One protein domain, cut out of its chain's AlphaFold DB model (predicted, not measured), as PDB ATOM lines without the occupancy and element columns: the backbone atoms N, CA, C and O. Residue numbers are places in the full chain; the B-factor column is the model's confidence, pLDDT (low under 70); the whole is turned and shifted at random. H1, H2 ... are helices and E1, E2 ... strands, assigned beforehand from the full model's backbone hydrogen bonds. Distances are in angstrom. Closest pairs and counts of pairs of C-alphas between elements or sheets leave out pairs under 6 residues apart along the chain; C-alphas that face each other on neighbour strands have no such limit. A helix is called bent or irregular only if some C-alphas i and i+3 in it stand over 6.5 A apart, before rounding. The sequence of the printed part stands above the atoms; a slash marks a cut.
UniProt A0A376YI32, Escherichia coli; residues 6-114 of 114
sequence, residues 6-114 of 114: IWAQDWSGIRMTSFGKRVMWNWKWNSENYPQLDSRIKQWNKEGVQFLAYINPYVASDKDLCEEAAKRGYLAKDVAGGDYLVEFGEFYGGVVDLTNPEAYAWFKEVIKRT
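Overview. This is residues 6 to 114 of the 114 residues of a protein of Escherichia coli (UniProt A0A376YI32). Small parts are set in a loose row: H2 beside E3 at one end, the two-strand hairpin E1 and E2 with H1 at its base between, and at the other end a small sheet of E4, E6 and E5 with H3 packed on one face. H4 passes near H3 and runs back along the row's length toward the H2 end. The printed part has 109 residues, with four named helices and six named strands, in the order H1 E1 E2 H2 E3 E4 H3 E5 E6 H4; the class is mixed, helices and strands. The sheet has the order E4, E6, E5 and is antiparallel. The whole is only just compact, close to loose, with a radius of gyration of the C-alphas of 15.5 A, and it is only just flat, spanning 53 by 35 by 17 A.

Arrangement. Residues 6 to 7 pair, parallel, with residues 51 to 52 of E3, residues 50 to 52, which pairs with no named strand. H1, residues 9 to 12, is irregular: C-alphas 9 and 12 are 7.4 A apart. E1, residues 14 to 17, and E2, residues 20 to 23, form an antiparallel hairpin, with N 15 and O 22 2.8 A apart. The closest C-alphas of H1 and E2, those of Asp 10 and Val 23, are 5.2 A apart. H2, residues 37 to 46, comes nearest E3 at the C-alphas of Ile 41 and Phe 51, 6.3 A apart. E4, residues 58 to 60, and E6, residues 92 to 95, are antiparallel neighbours, with N 94 and O 59 2.8 A apart. E5, residues 85 to 87, forms a hairpin with E6, with N 86 and O 93 2.9 A apart. H3, residues 64 to 72, is on this sheet at a height of 9.6 A, over E4 and, only just, E6, where 3 of its C-alphas fall; its closest C-alphas to E4 are those of Cys 66 and Val 59, 5.2 A apart. E4, H3 and E5 make a split strand-helix-strand unit, two strands of one sheet that are not neighbours, with a helix between them along the chain and E6 between them in the sheet, and its crossover is right-handed. H4, residues 101 to 113, is close to H3 but not clearly touching, at a shallow tilt of 26 degrees, opposite ways; their closest C-alphas, of Ala 69 and Ala 103, are 7.7 A apart. Each O i to N i+4 pair is within hydrogen-bond range in H3 and H4, and 5 of 6 in H2; H1 is too short for one, and its one O i to N i+3 pair is not within range.

Along the chain. H1 begins at C-alpha 9, (195.800, 210.004, 114.835). From first to last C-alpha, E1 measures 9.7 A, E2 10.2 A, H2 14.3 A, H3 12.4 A, E6 9.7 A and H4 18.4 A; E3, E4 and E5 are three residues each. H4 ends at C-alpha 113, (185.523, 203.234, 126.895).

Size, cuts and confidence. The two C-alphas farthest apart, of Glu 47 and Ala 80, are 53.5 A apart. The links E2 to H2, 13 residues, and H3 to E5, 12 residues, are long. The printed part has no cut, and residue 114 is the chain's last. The mean pLDDT of the printed part is 97.7, and no printed residue is under 70.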
ATOM      1  N   ILE A   6     204.126 208.830 121.744       98.38
ATOM      2  CA  ILE A   6     203.749 208.549 120.363       98.38
ATOM      3  C   ILE A   6     202.327 209.067 120.186       98.38
ATOM      4  O   ILE A   6     201.424 208.672 120.920       98.38
ATOM      5  N   TRP A   7     202.126 209.942 119.205       98.62
ATOM      6  CA  TRP A   7     200.798 210.380 118.796       98.62
ATOM      7  C   TRP A   7     200.439 209.737 117.460       98.62
ATOM      8  O   TRP A   7     201.147 209.930 116.470       98.62
ATOM      9  N   ALA A   8     199.350 208.970 117.441       98.50
ATOM     10  CA  ALA A   8     198.876 208.247 116.267       98.50
ATOM     11  C   ALA A   8     197.403 208.578 116.008       98.50
ATOM     12  O   ALA A   8     196.486 207.971 116.558       98.50
ATOM     13  N   GLN A   9     197.163 209.573 115.156       98.38
ATOM     14  CA  GLN A   9     195.800 210.004 114.835       98.38
ATOM     15  C   GLN A   9     194.981 208.947 114.080       98.38
ATOM     16  O   GLN A   9     193.758 208.962 114.145       98.38
ATOM     17  N   ASP A  10     195.636 208.015 113.389       98.38
ATOM     18  CA  ASP A  10     195.017 206.919 112.641       98.38
ATOM     19  C   ASP A  10     194.755 205.671 113.504       98.38
ATOM     20  O   ASP A  10     194.472 204.596 112.970       98.38
ATOM     21  N   TRP A  11     194.815 205.792 114.837       98.50
ATOM     22  CA  TRP A  11     194.461 204.717 115.775       98.50
ATOM     23  C   TRP A  11     193.047 204.152 115.532       98.50
ATOM     24  O   TRP A  11     192.800 202.973 115.782       98.50
ATOM     25  N   SER A  12     192.138 204.982 115.005       98.50
ATOM     26  CA  SER A  12     190.773 204.620 114.612       98.50
ATOM     27  C   SER A  12     190.656 204.062 113.187       98.50
ATOM     28  O   SER A  12     189.579 203.654 112.748       98.50
ATOM     29  N   GLY A  13     191.769 203.993 112.459       98.38
ATOM     30  CA  GLY A  13     191.864 203.502 111.090       98.38
ATOM     31  C   GLY A  13     192.043 204.608 110.053       98.38
ATOM     32  O   GLY A  13     192.079 205.805 110.352       98.38
ATOM     33  N   ILE A  14     192.134 204.176 108.797       98.25
ATOM     34  CA  ILE A  14     192.445 205.024 107.647       98.25
ATOM     35  C   ILE A  14     191.238 205.067 106.706       98.25
ATOM     36  O   ILE A  14     190.639 204.040 106.389       98.25
ATOM     37  N   ARG A  15     190.908 206.263 106.224       97.56
ATOM     38  CA  ARG A  15     189.999 206.502 105.100       97.56
ATOM     39  C   ARG A  15     190.808 207.035 103.922       97.56
ATOM     40  O   ARG A  15     191.530 208.018 104.070       97.56
ATOM     41  N   MET A  16     190.682 206.406 102.759       97.31
ATOM     42  CA  MET A  16     191.276 206.918 101.522       97.31
ATOM     43  C   MET A  16     190.344 207.948 100.885       97.31
ATOM     44  O   MET A  16     189.142 207.718 100.808       97.31
ATOM     45  N   THR A  17     190.912 209.066 100.441       95.44
ATOM     46  CA  THR A  17     190.244 210.117  99.654       95.44
ATOM     47  C   THR A  17     191.177 210.570  98.531       95.44
ATOM     48  O   THR A  17     192.366 210.232  98.570       95.44
ATOM     49  N   SER A  18     190.705 211.362  97.567       95.38
ATOM     50  CA  SER A  18     191.573 211.956  96.535       95.38
ATOM     51  C   SER A  18     192.649 212.878  97.126       95.38
ATOM     52  O   SER A  18     193.757 212.953  96.599       95.38
ATOM     53  N   PHE A  19     192.378 213.485  98.288       90.69
ATOM     54  CA  PHE A  19     193.353 214.259  99.070       90.69
ATOM     55  C   PHE A  19     194.425 213.393  99.757       90.69
ATOM     56  O   PHE A  19     195.385 213.922 100.314       90.69
ATOM     57  N   GLY A  20     194.268 212.065  99.751       95.19
ATOM     58  CA  GLY A  20     195.172 211.103 100.378       95.19
ATOM     59  C   GLY A  20     194.566 210.383 101.585       95.19
ATOM     60  O   GLY A  20     193.345 210.255 101.726       95.19
ATOM     61  N   LYS A  21     195.450 209.871 102.454       96.31
ATOM     62  CA  LYS A  21     195.078 209.162 103.689       96.31
ATOM     63  C   LYS A  21     194.523 210.147 104.716       96.31
ATOM     64  O   LYS A  21     195.218 211.071 105.131       96.31
ATOM     65  N   ARG A  22     193.297 209.906 105.167       97.62
ATOM     66  CA  ARG A  22     192.631 210.643 106.246       97.62
ATOM     67  C   ARG A  22     192.289 209.707 107.401       97.62
ATOM     68  O   ARG A  22     192.295 208.487 107.250       97.62
ATOM     69  N   VAL A  23     191.995 210.286 108.561       98.00
ATOM     70  CA  VAL A  23     191.579 209.540 109.757       98.00
ATOM     71  C   VAL A  23     190.147 209.036 109.586       98.00
ATOM     72  O   VAL A  23     189.272 209.783 109.148       98.00
ATOM     73  N   MET A  24     189.894 207.784 109.957       98.44
ATOM     74  CA  MET A  24     188.541 207.241 110.043       98.44
ATOM     75  C   MET A  24     187.822 207.824 111.269       98.44
ATOM     76  O   MET A  24     188.219 207.555 112.403       98.44
ATOM     77  N   TRP A  25     186.771 208.622 111.062       98.50
ATOM     78  CA  TRP A  25     186.027 209.278 112.150       98.50
ATOM     79  C   TRP A  25     185.035 208.331 112.816       98.50
ATOM     80  O   TRP A  25     183.820 208.480 112.723       98.50
ATOM     81  N   ASN A  26     185.581 207.309 113.460       98.31
ATOM     82  CA  ASN A  26     184.836 206.342 114.234       98.31
ATOM     83  C   ASN A  26     185.681 205.968 115.446       98.31
ATOM     84  O   ASN A  26     186.567 205.123 115.346       98.31
ATOM     85  N   TRP A  27     185.465 206.691 116.540       98.56
ATOM     86  CA  TRP A  27     186.326 206.774 117.721       98.56
ATOM     87  C   TRP A  27     186.348 205.476 118.516       98.56
ATOM     88  O   TRP A  27     185.753 205.361 119.579       98.56
ATOM     89  N   LYS A  28     187.023 204.480 117.958       97.25
ATOM     90  CA  LYS A  28     187.332 203.198 118.566       97.25
ATOM     91  C   LYS A  28     188.648 202.696 118.004       97.25
ATOM     92  O   LYS A  28     188.957 202.951 116.841       97.25
ATOM     93  N   TRP A  29     189.403 201.970 118.818       97.75
ATOM     94  CA  TRP A  29     190.642 201.352 118.369       97.75
ATOM     95  C   TRP A  29     190.371 200.422 117.177       97.75
ATOM     96  O   TRP A  29     189.520 199.533 117.235       97.75
ATOM     97  N   ASN A  30     191.105 200.638 116.086       98.12
ATOM     98  CA  ASN A  30     191.092 199.774 114.918       98.12
ATOM     99  C   ASN A  30     192.204 198.720 115.030       98.12
ATOM    100  O   ASN A  30     193.380 199.009 114.799       98.12
ATOM    101  N   SER A  31     191.823 197.486 115.365       97.25
ATOM    102  CA  SER A  31     192.749 196.358 115.501       97.25
ATOM    103  C   SER A  31     193.282 195.825 114.167       97.25
ATOM    104  O   SER A  31     194.264 195.099 114.162       97.25
ATOM    105  N   GLU A  32     192.688 196.166 113.025       97.56
ATOM    106  CA  GLU A  32     193.281 195.812 111.727       97.56
ATOM    107  C   GLU A  32     194.484 196.716 111.427       97.56
ATOM    108  O   GLU A  32     195.526 196.237 110.984       97.56
ATOM    109  N   ASN A  33     194.368 198.013 111.734       97.75
ATOM    110  CA  ASN A  33     195.452 198.983 111.560       97.75
ATOM    111  C   ASN A  33     196.508 198.878 112.680       97.75
ATOM    112  O   ASN A  33     197.700 199.033 112.430       97.75
ATOM    113  N   TYR A  34     196.083 198.576 113.913       98.25
ATOM    114  CA  TYR A  34     196.949 198.448 115.089       98.25
ATOM    115  C   TYR A  34     196.648 197.163 115.893       98.25
ATOM    116  O   TYR A  34     196.084 197.251 116.977       98.25
ATOM    117  N   PRO A  35     197.044 195.960 115.449       97.75
ATOM    118  CA  PRO A  35     196.577 194.679 116.013       97.75
ATOM    119  C   PRO A  35     196.946 194.367 117.466       97.75
ATOM    120  O   PRO A  35     196.372 193.460 118.054       97.75
ATOM    121  N   GLN A  36     197.894 195.090 118.058       97.56
ATOM    122  CA  GLN A  36     198.400 194.812 119.409       97.56
ATOM    123  C   GLN A  36     198.477 196.076 120.271       97.56
ATOM    124  O   GLN A  36     199.310 196.157 121.177       97.56
ATOM    125  N   LEU A  37     197.688 197.105 119.942       97.81
ATOM    126  CA  LEU A  37     197.834 198.429 120.547       97.81
ATOM    127  C   LEU A  37     197.718 198.392 122.074       97.81
ATOM    128  O   LEU A  37     198.534 198.989 122.769       97.81
ATOM    129  N   ASP A  38     196.764 197.631 122.594       96.56
ATOM    130  CA  ASP A  38     196.494 197.454 124.020       96.56
ATOM    131  C   ASP A  38     197.720 196.959 124.816       96.56
ATOM    132  O   ASP A  38     198.080 197.506 125.865       96.56
ATOM    133  N   SER A  39     198.397 195.932 124.308       98.12
ATOM    134  CA  SER A  39     199.603 195.363 124.908       98.12
ATOM    135  C   SER A  39     200.822 196.255 124.672       98.12
ATOM    136  O   SER A  39     201.670 196.397 125.559       98.12
ATOM    137  N   ARG A  40     200.882 196.928 123.520       98.00
ATOM    138  CA  ARG A  40     201.989 197.810 123.151       98.00
ATOM    139  C   ARG A  40     202.007 199.096 123.975       98.00
ATOM    140  O   ARG A  40     203.077 199.480 124.434       98.00
ATOM    141  N   ILE A  41     200.849 199.695 124.260       98.44
ATOM    142  CA  ILE A  41     200.734 200.849 125.167       98.44
ATOM    143  C   ILE A  41     201.286 200.496 126.552       98.44
ATOM    144  O   ILE A  41     202.067 201.254 127.122       98.44
ATOM    145  N   LYS A  42     200.957 199.311 127.083       98.50
ATOM    146  CA  LYS A  42     201.504 198.844 128.370       98.50
ATOM    147  C   LYS A  42     203.024 198.699 128.332       98.50
ATOM    148  O   LYS A  42     203.676 198.975 129.336       98.50
ATOM    149  N   GLN A  43     203.581 198.250 127.209       98.44
ATOM    150  CA  GLN A  43     205.028 198.172 127.026       98.44
ATOM    151  C   GLN A  43     205.652 199.577 126.995       98.44
ATOM    152  O   GLN A  43     206.546 199.851 127.790       98.44
ATOM    153  N   TRP A  44     205.137 200.481 126.158       98.31
ATOM    154  CA  TRP A  44     205.631 201.857 126.042       98.31
ATOM    155  C   TRP A  44     205.559 202.626 127.361       98.31
ATOM    156  O   TRP A  44     206.517 203.301 127.731       98.31
ATOM    157  N   ASN A  45     204.494 202.438 128.140       98.38
ATOM    158  CA  ASN A  45     204.369 203.063 129.454       98.38
ATOM    159  C   ASN A  45     205.501 202.651 130.413       98.38
ATOM    160  O   ASN A  45     205.987 203.490 131.171       98.38
ATOM    161  N   LYS A  46     205.969 201.391 130.364       98.38
ATOM    162  CA  LYS A  46     207.127 200.927 131.161       98.38
ATOM    163  C   LYS A  46     208.440 201.568 130.709       98.38
ATOM    164  O   LYS A  46     209.361 201.693 131.508       98.38
ATOM    165  N   GLU A  47     208.510 201.973 129.448       97.75
ATOM    166  CA  GLU A  47     209.650 202.663 128.839       97.75
ATOM    167  C   GLU A  47     209.563 204.196 129.012       97.75
ATOM    168  O   GLU A  47     210.428 204.925 128.533       97.75
ATOM    169  N   GLY A  48     208.538 204.704 129.714       97.94
ATOM    170  CA  GLY A  48     208.326 206.141 129.923       97.94
ATOM    171  C   GLY A  48     207.720 206.868 128.716       97.94
ATOM    172  O   GLY A  48     207.819 208.092 128.631       97.94
ATOM    173  N   VAL A  49     207.096 206.132 127.793       98.62
ATOM    174  CA  VAL A  49     206.497 206.650 126.556       98.62
ATOM    175  C   VAL A  49     204.973 206.532 126.628       98.62
ATOM    176  O   VAL A  49     204.434 205.436 126.743       98.62
ATOM    177  N   GLN A  50     204.272 207.662 126.542       98.56
ATOM    178  CA  GLN A  50     202.806 207.712 126.500       98.56
ATOM    179  C   GLN A  50     202.267 207.482 125.083       98.56
ATOM    180  O   GLN A  50     202.931 207.790 124.094       98.56
ATOM    181  N   PHE A  51     201.029 207.008 124.971       98.56
ATOM    182  CA  PHE A  51     200.317 206.953 123.695       98.56
ATOM    183  C   PHE A  51     199.195 207.988 123.669       98.56
ATOM    184  O   PHE A  51     198.425 208.097 124.621       98.56
ATOM    185  N   LEU A  52     199.108 208.745 122.577       98.62
ATOM    186  CA  LEU A  52     198.080 209.750 122.353       98.62
ATOM    187  C   LEU A  52     197.286 209.393 121.095       98.62
ATOM    188  O   LEU A  52     197.857 209.087 120.047       98.62
ATOM    189  N   ALA A  53     195.965 209.489 121.211       98.50
ATOM    190  CA  ALA A  53     195.013 209.210 120.145       98.50
ATOM    191  C   ALA A  53     194.430 210.510 119.552       98.50
ATOM    192  O   ALA A  53     194.922 211.613 119.805       98.50
ATOM    193  N   TYR A  54     193.378 210.386 118.742       98.62
ATOM    194  CA  TYR A  54     192.658 211.514 118.145       98.62
ATOM    195  C   TYR A  54     191.139 211.304 118.204       98.62
ATOM    196  O   TYR A  54     190.655 210.196 117.979       98.62
ATOM    197  N   ILE A  55     190.396 212.378 118.469       98.62
ATOM    198  CA  ILE A  55     188.932 212.431 118.421       98.62
ATOM    199  C   ILE A  55     188.475 213.844 118.036       98.62
ATOM    200  O   ILE A  55     189.160 214.823 118.335       98.62
ATOM    201  N   ASN A  56     187.316 213.960 117.388       98.50
ATOM    202  CA  ASN A  56     186.607 215.221 117.154       98.50
ATOM    203  C   ASN A  56     185.081 215.004 117.325       98.50
ATOM    204  O   ASN A  56     184.662 213.853 117.409       98.50
ATOM    205  N   PRO A  57     184.234 216.051 117.397       98.38
ATOM    206  CA  PRO A  57     182.807 215.910 117.725       98.38
ATOM    207  C   PRO A  57     181.910 215.481 116.543       98.38
ATOM    208  O   PRO A  57     180.699 215.701 116.575       98.38
ATOM    209  N   TYR A  58     182.482 214.873 115.502       98.75
ATOM    210  CA  TYR A  58     181.750 214.304 114.372       98.75
ATOM    211  C   TYR A  58     181.901 212.781 114.348       98.75
ATOM    212  O   TYR A  58     182.889 212.230 114.838       98.75
ATOM    213  N   VAL A  59     180.935 212.091 113.747       98.75
ATOM    214  CA  VAL A  59     180.959 210.631 113.559       98.75
ATOM    215  C   VAL A  59     180.664 210.289 112.102       98.75
ATOM    216  O   VAL A  59     179.723 210.817 111.517       98.75
ATOM    217  N   ALA A  60     181.489 209.445 111.482       98.69
ATOM    218  CA  ALA A  60     181.364 209.096 110.068       98.69
ATOM    219  C   ALA A  60     180.050 208.348 109.800       98.69
ATOM    220  O   ALA A  60     179.758 207.357 110.470       98.69
ATOM    221  N   SER A  61     179.276 208.807 108.814       98.44
ATOM    222  CA  SER A  61     177.913 208.312 108.556       98.44
ATOM    223  C   SER A  61     177.834 206.840 108.141       98.44
ATOM    224  O   SER A  61     176.793 206.210 108.285       98.44
ATOM    225  N   ASP A  62     178.935 206.276 107.654       98.25
ATOM    226  CA  ASP A  62     179.096 204.885 107.223       98.25
ATOM    227  C   ASP A  62     179.657 203.969 108.329       98.25
ATOM    228  O   ASP A  62     180.193 202.895 108.036       98.25
ATOM    229  N   LYS A  63     179.606 204.404 109.596       98.50
ATOM    230  CA  LYS A  63     180.161 203.682 110.748       98.50
ATOM    231  C   LYS A  63     179.192 203.608 111.930       98.50
ATOM    232  O   LYS A  63     178.223 204.356 112.036       98.50
ATOM    233  N   ASP A  64     179.495 202.687 112.839       97.69
ATOM    234  CA  ASP A  64     178.610 202.254 113.920       97.69
ATOM    235  C   ASP A  64     178.304 203.342 114.952       97.69
ATOM    236  O   ASP A  64     177.170 203.412 115.416       97.69
ATOM    237  N   LEU A  65     179.247 204.238 115.273       98.38
ATOM    238  CA  LEU A  65     178.946 205.335 116.202       98.38
ATOM    239  C   LEU A  65     177.907 206.312 115.638       98.38
ATOM    240  O   LEU A  65     177.093 206.834 116.398       98.38
ATOM    241  N   CYS A  66     177.906 206.556 114.323       98.69
ATOM    242  CA  CYS A  66     176.889 207.404 113.703       98.69
ATOM    243  C   CYS A  66     175.537 206.690 113.635       98.69
ATOM    244  O   CYS A  66     174.511 207.312 113.893       98.69
ATOM    245  N   GLU A  67     175.530 205.386 113.348       98.69
ATOM    246  CA  GLU A  67     174.310 204.574 113.381       98.69
ATOM    247  C   GLU A  67     173.686 204.543 114.789       98.69
ATOM    248  O   GLU A  67     172.472 204.699 114.941       98.69
ATOM    249  N   GLU A  68     174.504 204.379 115.833       98.50
ATOM    250  CA  GLU A  68     174.055 204.439 117.228       98.50
ATOM    251  C   GLU A  68     173.496 205.824 117.578       98.50
ATOM    252  O   GLU A  68     172.408 205.912 118.157       98.50
ATOM    253  N   ALA A  69     174.204 206.894 117.204       98.69
ATOM    254  CA  ALA A  69     173.768 208.265 117.455       98.69
ATOM    255  C   ALA A  69     172.437 208.585 116.757       98.69
ATOM    256  O   ALA A  69     171.538 209.142 117.386       98.69
ATOM    257  N   ALA A  70     172.279 208.177 115.495       98.56
ATOM    258  CA  ALA A  70     171.048 208.357 114.727       98.56
ATOM    259  C   ALA A  70     169.856 207.646 115.392       98.56
ATOM    260  O   ALA A  70     168.820 208.263 115.643       98.56
ATOM    261  N   LYS A  71     170.023 206.372 115.786       98.56
ATOM    262  CA  LYS A  71     168.975 205.580 116.467       98.56
ATOM    263  C   LYS A  71     168.509 206.192 117.786       98.56
ATOM    264  O   LYS A  71     167.372 205.964 118.189       98.56
ATOM    265  N   ARG A  72     169.383 206.934 118.469       98.38
ATOM    266  CA  ARG A  72     169.087 207.579 119.757       98.38
ATOM    267  C   ARG A  72     168.705 209.053 119.636       98.38
ATOM    268  O   ARG A  72     168.398 209.671 120.646       98.38
ATOM    269  N   GLY A  73     168.716 209.622 118.429       98.50
ATOM    270  CA  GLY A  73     168.442 211.045 118.224       98.50
ATOM    271  C   GLY A  73     169.528 211.963 118.794       98.50
ATOM    272  O   GLY A  73     169.220 213.050 119.273       98.50
ATOM    273  N   TYR A  74     170.790 211.528 118.771       98.81
ATOM    274  CA  TYR A  74     171.937 212.272 119.313       98.81
ATOM    275  C   TYR A  74     172.658 213.149 118.284       98.81
ATOM    276  O   TYR A  74     173.632 213.822 118.622       98.81
ATOM    277  N   LEU A  75     172.208 213.135 117.030       98.88
ATOM    278  CA  LEU A  75     172.731 214.003 115.983       98.88
ATOM    279  C   LEU A  75     171.913 215.292 115.901       98.88
ATOM    280  O   LEU A  75     170.688 215.269 116.058       98.88
ATOM    281  N   ALA A  76     172.591 216.404 115.614       98.75
ATOM    282  CA  ALA A  76     171.928 217.655 115.272       98.75
ATOM    283  C   ALA A  76     170.999 217.447 114.069       98.75
ATOM    284  O   ALA A  76     171.264 216.603 113.208       98.75
ATOM    285  N   LYS A  77     169.914 218.218 114.008       98.50
ATOM    286  CA  LYS A  77     168.887 218.083 112.972       98.50
ATOM    287  C   LYS A  77     168.978 219.185 111.924       98.50
ATOM    288  O   LYS A  77     169.371 220.310 112.231       98.50
ATOM    289  N   ASP A  78     168.601 218.857 110.695       97.62
ATOM    290  CA  ASP A  78     168.345 219.844 109.651       97.62
ATOM    291  C   ASP A  78     166.965 220.506 109.820       97.62
ATOM    292  O   ASP A  78     166.183 220.182 110.717       97.62
ATOM    293  N   VAL A  79     166.651 221.453 108.933       97.12
ATOM    294  CA  VAL A  79     165.371 222.183 108.950       97.12
ATOM    295  C   VAL A  79     164.150 221.303 108.650       97.12
ATOM    296  O   VAL A  79     163.030 221.705 108.956       97.12
ATOM    297  N   ALA A  80     164.345 220.122 108.056       97.38
ATOM    298  CA  ALA A  80     163.297 219.147 107.766       97.38
ATOM    299  C   ALA A  80     163.145 218.089 108.881       97.38
ATOM    300  O   ALA A  80     162.249 217.247 108.807       97.38
ATOM    301  N   GLY A  81     163.987 218.137 109.919       96.50
ATOM    302  CA  GLY A  81     163.997 217.196 111.041       96.50
ATOM    303  C   GLY A  81     164.836 215.931 110.812       96.50
ATOM    304  O   GLY A  81     164.829 215.044 111.669       96.50
ATOM    305  N   GLY A  82     165.560 215.834 109.693       97.81
ATOM    306  CA  GLY A  82     166.519 214.761 109.412       97.81
ATOM    307  C   GLY A  82     167.839 214.947 110.164       97.81
ATOM    308  O   GLY A  82     168.117 216.031 110.672       97.81
ATOM    309  N   ASP A  83     168.663 213.898 110.258       98.56
ATOM    310  CA  ASP A  83     170.017 214.021 110.821       98.56
ATOM    311  C   ASP A  83     170.897 214.902 109.924       98.56
ATOM    312  O   ASP A  83     171.015 214.669 108.720       98.56
ATOM    313  N   TYR A  84     171.553 215.900 110.516       98.38
ATOM    314  CA  TYR A  84     172.411 216.831 109.796       98.38
ATOM    315  C   TYR A  84     173.779 216.198 109.517       98.38
ATOM    316  O   TYR A  84     174.627 216.067 110.408       98.38
ATOM    317  N   LEU A  85     173.997 215.814 108.259       98.25
ATOM    318  CA  LEU A  85     175.258 215.260 107.777       98.25
ATOM    319  C   LEU A  85     176.082 216.341 107.073       98.25
ATOM    320  O   LEU A  85     175.693 216.855 106.027       98.25
ATOM    321  N   VAL A  86     177.249 216.664 107.629       98.31
ATOM    322  CA  VAL A  86     178.193 217.612 107.024       98.31
ATOM    323  C   VAL A  86     179.081 216.880 106.027       98.31
ATOM    324  O   VAL A  86     179.661 215.841 106.349       98.31
ATOM    325  N   GLU A  87     179.225 217.446 104.833       96.94
ATOM    326  CA  GLU A  87     180.181 216.982 103.834       96.94
ATOM    327  C   GLU A  87     181.598 217.466 104.180       96.94
ATOM    328  O   GLU A  87     181.865 218.661 104.295       96.94
ATOM    329  N   PHE A  88     182.533 216.526 104.316       95.19
ATOM    330  CA  PHE A  88     183.952 216.799 104.562       95.19
ATOM    331  C   PHE A  88     184.809 216.441 103.339       95.19
ATOM    332  O   PHE A  88     185.905 215.888 103.476       95.19
ATOM    333  N   GLY A  89     184.313 216.749 102.140       91.81
ATOM    334  CA  GLY A  89     184.983 216.564 100.848       91.81
ATOM    335  C   GLY A  89     184.564 215.294 100.103       91.81
ATOM    336  O   GLY A  89     184.069 215.379  98.993       91.81
ATOM    337  N   GLU A  90     184.763 214.115 100.694       93.88
ATOM    338  CA  GLU A  90     184.442 212.813 100.059       93.88
ATOM    339  C   GLU A  90     183.755 211.836 101.024       93.88
ATOM    340  O   GLU A  90     183.599 210.646 100.755       93.88
ATOM    341  N   PHE A  91     183.382 212.323 102.201       97.50
ATOM    342  CA  PHE A  91     182.624 211.566 103.181       97.50
ATOM    343  C   PHE A  91     181.766 212.505 104.012       97.50
ATOM    344  O   PHE A  91     182.022 213.709 104.082       97.50
ATOM    345  N   TYR A  92     180.778 211.919 104.675       98.50
ATOM    346  CA  TYR A  92     179.821 212.637 105.493       98.50
ATOM    347  C   TYR A  92     180.037 212.313 106.970       98.50
ATOM    348  O   TYR A  92     180.356 211.175 107.332       98.50
ATOM    349  N   GLY A  93     179.873 213.320 107.821       98.62
ATOM    350  CA  GLY A  93     179.918 213.178 109.270       98.62
ATOM    351  C   GLY A  93     178.641 213.708 109.909       98.62
ATOM    352  O   GLY A  93     178.248 214.843 109.641       98.62
ATOM    353  N   GLY A  94     178.019 212.906 110.767       98.69
ATOM    354  CA  GLY A  94     176.970 213.377 111.663       98.69
ATOM    355  C   GLY A  94     177.561 214.287 112.735       98.69
ATOM    356  O   GLY A  94     178.627 213.998 113.288       98.69
ATOM    357  N   VAL A  95     176.880 215.397 113.014       98.81
ATOM    358  CA  VAL A  95     177.260 216.336 114.078       98.81
ATOM    359  C   VAL A  95     176.655 215.856 115.390       98.81
ATOM    360  O   VAL A  95     175.433 215.838 115.515       98.81
ATOM    361  N   VAL A  96     177.480 215.476 116.369       98.81
ATOM    362  CA  VAL A  96     176.961 215.128 117.698       98.81
ATOM    363  C   VAL A  96     176.379 216.382 118.343       98.81
ATOM    364  O   VAL A  96     177.068 217.397 118.470       98.81
ATOM    365  N   ASP A  97     175.117 216.320 118.757       98.81
ATOM    366  CA  ASP A  97     174.451 217.441 119.410       98.81
ATOM    367  C   ASP A  97     174.904 217.557 120.869       98.81
ATOM    368  O   ASP A  97     174.281 217.037 121.790       98.81
ATOM    369  N   LEU A  98     176.009 218.263 121.098       98.69
ATOM    370  CA  LEU A  98     176.537 218.484 122.446       98.69
ATOM    371  C   LEU A  98     175.650 219.396 123.313       98.69
ATOM    372  O   LEU A  98     175.952 219.569 124.495       98.69
ATOM    373  N   THR A  99     174.583 219.983 122.759       98.69
ATOM    374  CA  THR A  99     173.579 220.729 123.535       98.69
ATOM    375  C   THR A  99     172.523 219.806 124.142       98.69
ATOM    376  O   THR A  99     171.934 220.149 125.168       98.69
ATOM    377  N   ASN A 100     172.341 218.608 123.575       98.56
ATOM    378  CA  ASN A 100     171.542 217.535 124.151       98.56
ATOM    379  C   ASN A 100     172.341 216.839 125.282       98.56
ATOM    380  O   ASN A 100     173.375 216.216 125.012       98.56
ATOM    381  N   PRO A 101     171.878 216.880 126.548       98.69
ATOM    382  CA  PRO A 101     172.599 216.284 127.676       98.69
ATOM    383  C   PRO A 101     172.837 214.774 127.547       98.69
ATOM    384  O   PRO A 101     173.859 214.276 128.025       98.69
ATOM    385  N   GLU A 102     171.929 214.039 126.899       98.75
ATOM    386  CA  GLU A 102     172.078 212.596 126.690       98.75
ATOM    387  C   GLU A 102     173.146 212.289 125.639       98.75
ATOM    388  O   GLU A 102     173.993 211.422 125.859       98.75
ATOM    389  N   ALA A 103     173.167 213.047 124.539       98.75
ATOM    390  CA  ALA A 103     174.193 212.938 123.506       98.75
ATOM    391  C   ALA A 103     175.576 213.333 124.049       98.75
ATOM    392  O   ALA A 103     176.561 212.635 123.806       98.75
ATOM    393  N   TYR A 104     175.648 214.396 124.859       98.81
ATOM    394  CA  TYR A 104     176.868 214.790 125.565       98.81
ATOM    395  C   TYR A 104     177.378 213.669 126.484       98.81
ATOM    396  O   TYR A 104     178.557 213.301 126.436       98.81
ATOM    397  N   ALA A 105     176.496 213.104 127.315       98.69
ATOM    398  CA  ALA A 105     176.849 212.018 128.225       98.69
ATOM    399  C   ALA A 105     177.315 210.775 127.458       98.69
ATOM    400  O   ALA A 105     178.339 210.184 127.804       98.69
ATOM    401  N   TRP A 106     176.615 210.418 126.384       98.69
ATOM    402  CA  TRP A 106     176.995 209.323 125.498       98.69
ATOM    403  C   TRP A 106     178.376 209.539 124.871       98.69
ATOM    404  O   TRP A 106     179.227 208.654 124.957       98.69
ATOM    405  N   PHE A 107     178.650 210.722 124.320       98.56
ATOM    406  CA  PHE A 107     179.934 211.001 123.673       98.56
ATOM    407  C   PHE A 107     181.098 211.006 124.676       98.56
ATOM    408  O   PHE A 107     182.199 210.540 124.378       98.56
ATOM    409  N   LYS A 108     180.846 211.439 125.917       98.50
ATOM    410  CA  LYS A 108     181.792 211.280 127.030       98.50
ATOM    411  C   LYS A 108     182.059 209.806 127.354       98.50
ATOM    412  O   LYS A 108     183.199 209.448 127.643       98.50
ATOM    413  N   GLU A 109     181.043 208.946 127.309       98.31
ATOM    414  CA  GLU A 109     181.223 207.503 127.504       98.31
ATOM    415  C   GLU A 109     182.007 206.848 126.360       98.31
ATOM    416  O   GLU A 109     182.805 205.955 126.636       98.31
ATOM    417  N   VAL A 110     181.871 207.320 125.113       97.69
ATOM    418  CA  VAL A 110     182.733 206.886 123.994       97.69
ATOM    419  C   VAL A 110     184.210 207.115 124.337       97.69
ATOM    420  O   VAL A 110     185.013 206.193 124.209       97.69
ATOM    421  N   ILE A 111     184.562 208.293 124.869       97.25
ATOM    422  CA  ILE A 111     185.940 208.628 125.285       97.25
ATOM    423  C   ILE A 111     186.414 207.769 126.466       97.25
ATOM    424  O   ILE A 111     187.576 207.396 126.541       97.25
ATOM    425  N   LYS A 112     185.535 207.456 127.422       96.50
ATOM    426  CA  LYS A 112     185.918 206.671 128.611       96.50
ATOM    427  C   LYS A 112     186.117 205.181 128.329       96.50
ATOM    428  O   LYS A 112     186.752 204.505 129.135       96.50
ATOM    429  N   ARG A 113     185.499 204.661 127.267       91.50
ATOM    430  CA  ARG A 113     185.523 203.234 126.895       91.50
ATOM    431  C   ARG A 113     186.590 202.897 125.860       91.50
ATOM    432  O   ARG A 113     186.789 201.715 125.588       91.50
ATOM    433  N   THR A 114     187.185 203.915 125.253       81.12
ATOM    434  CA  THR A 114     188.218 203.778 124.229       81.12
ATOM    435  C   THR A 114     189.596 203.567 124.820       81.12
ATOM    436  O   THR A 114     190.357 202.814 124.174       81.12
TER     437      THR A 114